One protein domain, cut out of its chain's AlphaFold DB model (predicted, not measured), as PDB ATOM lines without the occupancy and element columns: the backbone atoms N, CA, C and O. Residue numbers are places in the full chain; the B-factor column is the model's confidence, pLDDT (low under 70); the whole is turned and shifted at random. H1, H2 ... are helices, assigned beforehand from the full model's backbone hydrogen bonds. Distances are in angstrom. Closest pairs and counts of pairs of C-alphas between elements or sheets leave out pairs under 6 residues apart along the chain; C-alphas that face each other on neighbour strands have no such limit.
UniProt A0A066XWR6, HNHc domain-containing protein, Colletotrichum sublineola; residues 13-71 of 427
ATOM      1  N   LYS A  13      76.868 125.878 145.360       68.50
ATOM      2  CA  LYS A  13      77.268 124.463 145.479       68.50
ATOM      3  C   LYS A  13      78.184 124.027 144.336       68.50
ATOM      4  O   LYS A  13      79.139 123.297 144.576       68.50
ATOM      5  N   MET A  14      77.925 124.502 143.117       66.56
ATOM      6  CA  MET A  14      78.728 124.166 141.938       66.56
ATOM      7  C   MET A  14      80.152 124.740 142.022       66.56
ATOM      8  O   MET A  14      81.112 124.047 141.694       66.56
ATOM      9  N   LEU A  15      80.302 125.965 142.541       71.62
ATOM     10  CA  LEU A  15      81.608 126.590 142.793       71.62
ATOM     11  C   LEU A  15      82.444 125.807 143.818       71.62
ATOM     12  O   LEU A  15      83.619 125.551 143.579       71.62
ATOM     13  N   LEU A  16      81.830 125.353 144.916       72.31
ATOM     14  CA  LEU A  16      82.524 124.567 145.945       72.31
ATOM     15  C   LEU A  16      83.015 123.208 145.429       72.31
ATOM     16  O   LEU A  16      84.092 122.753 145.816       72.31
ATOM     17  N   VAL A  17      82.238 122.557 144.559       72.19
ATOM     18  CA  VAL A  17      82.650 121.300 143.918       72.19
ATOM     19  C   VAL A  17      83.827 121.543 142.975       72.19
ATOM     20  O   VAL A  17      84.789 120.778 143.008       72.19
ATOM     21  N   GLN A  18      83.796 122.622 142.188       74.81
ATOM     22  CA  GLN A  18      84.884 122.949 141.267       74.81
ATOM     23  C   GLN A  18      86.193 123.267 142.005       74.81
ATOM     24  O   GLN A  18      87.242 122.745 141.635       74.81
ATOM     25  N   ASP A  19      86.133 124.036 143.094       80.38
ATOM     26  CA  ASP A  19      87.308 124.335 143.919       80.38
ATOM     27  C   ASP A  19      87.916 123.058 144.527       80.38
ATOM     28  O   ASP A  19      89.137 122.885 144.556       80.38
ATOM     29  N   ALA A  20      87.070 122.127 144.984       73.44
ATOM     30  CA  ALA A  20      87.522 120.839 145.504       73.44
ATOM     31  C   ALA A  20      88.204 119.986 144.418       73.44
ATOM     32  O   ALA A  20      89.256 119.395 144.670       73.44
ATOM     33  N   VAL A  21      87.646 119.958 143.204       75.75
ATOM     34  CA  VAL A  21      88.232 119.270 142.044       75.75
ATOM     35  C   VAL A  21      89.592 119.868 141.677       75.75
ATOM     36  O   VAL A  21      90.554 119.128 141.466       75.75
ATOM     37  N   ASP A  22      89.714 121.193 141.666       78.69
ATOM     38  CA  ASP A  22      90.962 121.881 141.330       78.69
ATOM     39  C   ASP A  22      92.069 121.607 142.361       78.69
ATOM     40  O   ASP A  22      93.233 121.412 141.993       78.69
ATOM     41  N   ILE A  23      91.721 121.538 143.652       79.06
ATOM     42  CA  ILE A  23      92.657 121.152 144.720       79.06
ATOM     43  C   ILE A  23      93.141 119.712 144.519       79.06
ATOM     44  O   ILE A  23      94.341 119.445 144.625       79.06
ATOM     45  N   LEU A  24      92.228 118.792 144.205       76.00
ATOM     46  CA  LEU A  24      92.548 117.382 143.979       76.00
ATOM     47  C   LEU A  24      93.436 117.179 142.744       76.00
ATOM     48  O   LEU A  24      94.394 116.407 142.801       76.00
ATOM     49  N   ASN A  25      93.184 117.920 141.664       75.62
ATOM     50  CA  ASN A  25      94.013 117.887 140.460       75.62
ATOM     51  C   ASN A  25      95.440 118.373 140.743       75.62
ATOM     52  O   ASN A  25      96.398 117.681 140.413       75.62
ATOM     53  N   ARG A  26      95.596 119.499 141.453       80.38
ATOM     54  CA  ARG A  26      96.924 120.004 141.850       80.38
ATOM     55  C   ARG A  26      97.662 119.045 142.780       80.38
ATOM     56  O   ARG A  26      98.881 118.943 142.706       80.38
ATOM     57  N   ALA A  27      96.942 118.356 143.666       73.62
ATOM     58  CA  ALA A  27      97.531 117.332 144.522       73.62
ATOM     59  C   ALA A  27      97.997 116.109 143.712       73.62
ATOM     60  O   ALA A  27      99.024 115.526 144.050       73.62
ATOM     61  N   SER A  28      97.286 115.753 142.633       74.38
ATOM     62  CA  SER A  28      97.660 114.682 141.697       74.38
ATOM     63  C   SER A  28      99.019 114.927 141.049       74.38
ATOM     64  O   SER A  28      99.849 114.024 141.030       74.38
ATOM     65  N   ASP A  29      99.262 116.156 140.586       80.00
ATOM     66  CA  ASP A  29     100.496 116.549 139.888       80.00
ATOM     67  C   ASP A  29     101.748 116.463 140.780       80.00
ATOM     68  O   ASP A  29     102.877 116.469 140.291       80.00
ATOM     69  N   LEU A  30     101.555 116.394 142.101       79.94
ATOM     70  CA  LEU A  30     102.622 116.263 143.092       79.94
ATOM     71  C   LEU A  30     102.898 114.804 143.487       79.94
ATOM     72  O   LEU A  30     103.833 114.554 144.253       79.94
ATOM     73  N   LEU A  31     102.097 113.845 143.011       75.88
ATOM     74  CA  LEU A  31     102.278 112.427 143.315       75.88
ATOM     75  C   LEU A  31     103.303 111.786 142.369       75.88
ATOM     76  O   LEU A  31     103.337 112.103 141.182       75.88
ATOM     77  N   PRO A  32     104.121 110.838 142.860       72.31
ATOM     78  CA  PRO A  32     104.996 110.057 141.995       72.31
ATOM     79  C   PRO A  32     104.176 109.169 141.045       72.31
ATOM     80  O   PRO A  32     103.153 108.606 141.442       72.31
ATOM     81  N   ASP A  33     104.679 108.960 139.822       70.94
ATOM     82  CA  ASP A  33     104.026 108.133 138.788       70.94
ATOM     83  C   ASP A  33     103.661 106.721 139.287       70.94
ATOM     84  O   ASP A  33     102.632 106.149 138.908       70.94
ATOM     85  N   ASN A  34     104.483 106.185 140.196       63.12
ATOM     86  CA  ASN A  34     104.293 104.906 140.870       63.12
ATOM     87  C   ASN A  34     104.175 105.109 142.393       63.12
ATOM     88  O   ASN A  34     105.194 105.108 143.087       63.12
ATOM     89  N   PRO A  35     102.953 105.274 142.936       72.00
ATOM     90  CA  PRO A  35     102.741 105.457 144.366       72.00
ATOM     91  C   PRO A  35     103.107 104.177 145.126       72.00
ATOM     92  O   PRO A  35     102.609 103.090 144.828       72.00
ATOM     93  N   THR A  36     103.973 104.302 146.126       63.41
ATOM     94  CA  THR A  36     104.494 103.162 146.901       63.41
ATOM     95  C   THR A  36     103.798 103.025 148.252       63.41
ATOM     96  O   THR A  36     103.682 101.926 148.802       63.41
ATOM     97  N   THR A  37     103.248 104.122 148.773       66.12
ATOM     98  CA  THR A  37     102.560 104.155 150.065       66.12
ATOM     99  C   THR A  37     101.040 104.034 149.918       66.12
ATOM    100  O   THR A  37     100.469 104.131 148.828       66.12
ATOM    101  N   VAL A  38     100.350 103.759 151.027       58.25
ATOM    102  CA  VAL A  38      98.877 103.712 151.064       58.25
ATOM    103  C   VAL A  38      98.285 105.112 150.858       58.25
ATOM    104  O   VAL A  38      97.338 105.262 150.092       58.25
ATOM    105  N   ASN A  39      98.889 106.139 151.463       69.94
ATOM    106  CA  ASN A  39      98.409 107.520 151.378       69.94
ATOM    107  C   ASN A  39      98.539 108.090 149.956       69.94
ATOM    108  O   ASN A  39      97.617 108.741 149.474       69.94
ATOM    109  N   GLU A  40      99.639 107.802 149.250       70.38
ATOM    110  CA  GLU A  40      99.813 108.210 147.846       70.38
ATOM    111  C   GLU A  40      98.777 107.547 146.928       70.38
ATOM    112  O   GLU A  40      98.232 108.194 146.037       70.38
ATOM    113  N   ARG A  41      98.454 106.268 147.168       63.62
ATOM    114  CA  ARG A  41      97.395 105.563 146.433       63.62
ATOM    115  C   ARG A  41      96.017 106.172 146.692       63.62
ATOM    116  O   ARG A  41      95.257 106.367 145.750       63.62
ATOM    117  N   GLN A  42      95.706 106.516 147.940       66.62
ATOM    118  CA  GLN A  42      94.439 107.168 148.292       66.62
ATOM    119  C   GLN A  42      94.310 108.562 147.669       66.62
ATOM    120  O   GLN A  42      93.259 108.884 147.120       66.62
ATOM    121  N   LEU A  43      95.377 109.364 147.697       70.38
ATOM    122  CA  LEU A  43      95.403 110.683 147.061       70.38
ATOM    123  C   LEU A  43      95.263 110.589 145.539       70.38
ATOM    124  O   LEU A  43      94.523 111.375 144.953       70.38
ATOM    125  N   ARG A  44      95.901 109.599 144.901       73.38
ATOM    126  CA  ARG A  44      95.731 109.344 143.465       73.38
ATOM    127  C   ARG A  44      94.285 108.987 143.134       73.38
ATOM    128  O   ARG A  44      93.726 109.556 142.207       73.38
ATOM    129  N   ASN A  45      93.666 108.111 143.920       67.62
ATOM    130  CA  ASN A  45      92.270 107.724 143.719       67.62
ATOM    131  C   ASN A  45      91.307 108.910 143.897       67.62
ATOM    132  O   ASN A  45      90.374 109.066 143.116       67.62
ATOM    133  N   LEU A  46      91.547 109.769 144.892       71.62
ATOM    134  CA  LEU A  46      90.781 111.004 145.088       71.62
ATOM    135  C   LEU A  46      90.964 111.990 143.925       71.62
ATOM    136  O   LEU A  46      90.001 112.622 143.502       71.62
ATOM    137  N   ALA A  47      92.173 112.106 143.379       75.31
ATOM    138  CA  ALA A  47      92.420 112.923 142.197       75.31
ATOM    139  C   ALA A  47      91.699 112.392 140.950       75.31
ATOM    140  O   ALA A  47      91.053 113.160 140.244       75.31
ATOM    141  N   GLU A  48      91.761 111.083 140.702       71.81
ATOM    142  CA  GLU A  48      91.026 110.449 139.601       71.81
ATOM    143  C   GLU A  48      89.504 110.615 139.766       71.81
ATOM    144  O   GLU A  48      88.814 110.916 138.794       71.81
ATOM    145  N   PHE A  49      88.989 110.565 141.001       73.19
ATOM    146  CA  PHE A  49      87.593 110.898 141.302       73.19
ATOM    147  C   PHE A  49      87.241 112.349 140.938       73.19
ATOM    148  O   PHE A  49      86.226 112.599 140.288       73.19
ATOM    149  N   GLY A  50      88.091 113.314 141.306       76.25
ATOM    150  CA  GLY A  50      87.903 114.722 140.946       76.25
ATOM    151  C   GLY A  50      87.875 114.942 139.429       76.25
ATOM    152  O   GLY A  50      87.002 115.648 138.916       76.25
ATOM    153  N   LYS A  51      88.766 114.271 138.686       76.06
ATOM    154  CA  LYS A  51      88.758 114.278 137.212       76.06
ATOM    155  C   LYS A  51      87.473 113.674 136.651       76.06
ATOM    156  O   LYS A  51      86.899 114.239 135.721       76.06
ATOM    157  N   ALA A  52      87.002 112.563 137.219       70.19
ATOM    158  CA  ALA A  52      85.755 111.927 136.809       70.19
ATOM    159  C   ALA A  52      84.553 112.868 136.991       70.19
ATOM    160  O   ALA A  52      83.779 113.027 136.048       70.19
ATOM    161  N   ILE A  53      84.440 113.564 138.130       74.94
ATOM    162  CA  ILE A  53      83.407 114.594 138.352       74.94
ATOM    163  C   ILE A  53      83.491 115.683 137.277       74.94
ATOM    164  O   ILE A  53      82.487 115.995 136.639       74.94
ATOM    165  N   SER A  54      84.689 116.215 137.012       77.62
ATOM    166  CA  SER A  54      84.875 117.258 135.996       77.62
ATOM    167  C   SER A  54      84.473 116.807 134.587       77.62
ATOM    168  O   SER A  54      83.940 117.607 133.822       77.62
ATOM    169  N   LEU A  55      84.740 115.547 134.229       73.38
ATOM    170  CA  LEU A  55      84.422 114.968 132.916       73.38
ATOM    171  C   LEU A  55      82.940 114.593 132.761       73.38
ATOM    172  O   LEU A  55      82.426 114.524 131.635       73.38
ATOM    173  N   CYS A  56      82.264 114.297 133.869       75.81
ATOM    174  CA  CYS A  56      80.850 113.923 133.880       75.81
ATOM    175  C   CYS A  56      79.928 115.137 134.044       75.81
ATOM    176  O   CYS A  56      78.780 115.089 133.610       75.81
ATOM    177  N   GLY A  57      80.420 116.247 134.604       80.56
ATOM    178  CA  GLY A  57      79.590 117.411 134.897       80.56
ATOM    179  C   GLY A  57      78.460 117.034 135.860       80.56
ATOM    180  O   GLY A  57      78.705 116.413 136.890       80.56
ATOM    181  N   ASN A  58      77.218 117.371 135.500       73.25
ATOM    182  CA  ASN A  58      76.022 117.038 136.288       73.25
ATOM    183  C   ASN A  58      75.388 115.683 135.909       73.25
ATOM    184  O   ASN A  58      74.293 115.370 136.376       73.25
ATOM    185  N   ASP A  59      76.032 114.894 135.047       74.38
ATOM    186  CA  ASP A  59      75.528 113.585 134.632       74.38
ATOM    187  C   ASP A  59      75.873 112.521 135.687       74.38
ATOM    188  O   ASP A  59      76.956 111.925 135.687       74.38
ATOM    189  N   ALA A  60      74.945 112.324 136.625       69.56
ATOM    190  CA  ALA A  60      75.101 111.387 137.733       69.56
ATOM    191  C   ALA A  60      75.261 109.931 137.266       69.56
ATOM    192  O   ALA A  60      76.030 109.189 137.871       69.56
ATOM    193  N   ALA A  61      74.599 109.532 136.173       65.38
ATOM    194  CA  ALA A  61      74.701 108.177 135.632       65.38
ATOM    195  C   ALA A  61      76.098 107.919 135.052       65.38
ATOM    196  O   ALA A  61      76.713 106.881 135.297       65.38
ATOM    197  N   LYS A  62      76.647 108.907 134.340       66.81
ATOM    198  CA  LYS A  62      78.009 108.846 133.801       66.81
ATOM    199  C   LYS A  62      79.079 108.841 134.899       66.81
ATOM    200  O   LYS A  62      80.103 108.170 134.752       66.81
ATOM    201  N   LEU A  63      78.841 109.561 135.998       70.25
ATOM    202  CA  LEU A  63      79.732 109.572 137.160       70.25
ATOM    203  C   LEU A  63      79.716 108.234 137.910       70.25
ATOM    204  O   LEU A  63      80.785 107.717 138.244       70.25
ATOM    205  N   ASP A  64      78.535 107.653 138.129       64.25
ATOM    206  CA  ASP A  64      78.397 106.342 138.775       64.25
ATOM    207  C   ASP A  64      79.114 105.248 137.969       64.25
ATOM    208  O   ASP A  64      79.824 104.402 138.514       64.25
ATOM    209  N   LEU A  65      79.067 105.347 136.640       64.38
ATOM    210  CA  LEU A  65      79.799 104.461 135.745       64.38
ATOM    211  C   LEU A  65      81.321 104.559 135.880       64.38
ATOM    212  O   LEU A  65      82.020 103.548 135.941       64.38
ATOM    213  N   GLN A  66      81.856 105.784 135.914       64.19
ATOM    214  CA  GLN A  66      83.285 106.021 136.141       64.19
ATOM    215  C   GLN A  66      83.720 105.413 137.477       64.19
ATOM    216  O   GLN A  66      84.782 104.796 137.557       64.19
ATOM    217  N   TYR A  67      82.877 105.523 138.502       64.00
ATOM    218  CA  TYR A  67      83.123 104.928 139.808       64.00
ATOM    219  C   TYR A  67      83.139 103.388 139.757       64.00
ATOM    220  O   TYR A  67      84.094 102.776 140.246       64.00
ATOM    221  N   GLN A  68      82.158 102.766 139.089       60.12
ATOM    222  CA  GLN A  68      82.112 101.312 138.855       60.12
ATOM    223  C   GLN A  68      83.361 100.808 138.101       60.12
ATOM    224  O   GLN A  68      83.877  99.728 138.393       60.12
ATOM    225  N   ASN A  69      83.909 101.622 137.194       56.41
ATOM    226  CA  ASN A  69      85.075 101.274 136.376       56.41
ATOM    227  C   ASN A  69      86.422 101.431 137.071       56.41
ATOM    228  O   ASN A  69      87.363 100.702 136.749       56.41
ATOM    229  N   GLN A  70      86.539 102.398 137.982       55.53
ATOM    230  CA  GLN A  70      87.822 102.763 138.579       55.53
ATOM    231  C   GLN A  70      88.092 102.095 139.932       55.53
ATOM    232  O   GLN A  70      89.231 102.153 140.388       55.53
ATOM    233  N   LEU A  71      87.099 101.448 140.570       54.53
ATOM    234  CA  LEU A  71      87.229 100.897 141.932       54.53
ATOM    235  C   LEU A  71      87.990 101.870 142.855       54.53
ATOM    236  O   LEU A  71      88.921 101.471 143.557       54.53
TER     237      LEU A  71
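This is residues 13 to 71 of the 427 residues of the protein "HNHc domain-containing protein" of Colletotrichum sublineola (UniProt A0A066XWR6). A long helix, H2, lies in the middle, with H1 packed on one side of it and the shorter H3 on the other. The chain folds back twice, as two helical hairpins, in a zigzag of three helices; H1 crosses H2 at a steep tilt, and H3 packs on the last part of H2. The printed part has 59 residues, with three named helices in the order H1, H2, H3 and no named strand; the class is all helix. It is only just compact, close to loose, with a radius of gyration of the C-alphas of 11.9 A, and spans 33 by 25 by 14 A.

H2, the longest helix, holds residues 38 to 56 and measures 26.9 A from first to last C-alpha; C-alpha 38 is at (98.877, 103.712, 151.064). H1 holds residues 13 to 28, 22.9 A long, and begins with C-alpha 13 at (77.268, 124.463, 145.479). H3 holds residues 60 to 70, 15.4 A long, and ends with C-alpha 70 at (87.822, 102.763, 138.579).

H2 and H1 touch, their closest C-alphas being those of Gly 50 and Val 21, 4.7 A apart. They form a helical hairpin, running opposite ways at a steep tilt of 45 degrees. H2 touches H3 with residues 49 to 56 alone; the closest C-alphas, of Cys 56 and Leu 63, are 5.6 A apart. This helical hairpin runs opposite ways at a shallow tilt of 33 degrees, only just short of steep. H1 and H3 are apart. In H1, H2 and H3 every O i to N i+4 pair is within hydrogen-bond range.

The C-alphas farthest apart, of Lys 13 and Thr 36, are 34.6 A apart. The printed part has no cut. The link from H1 to H2 is short, with 9 residues, and that from H2 to H3 is tight, with 3. The mean pLDDT of the printed part is 70.8; 21 residues are under 70, among them residues 36 to 39 and 64 to 71.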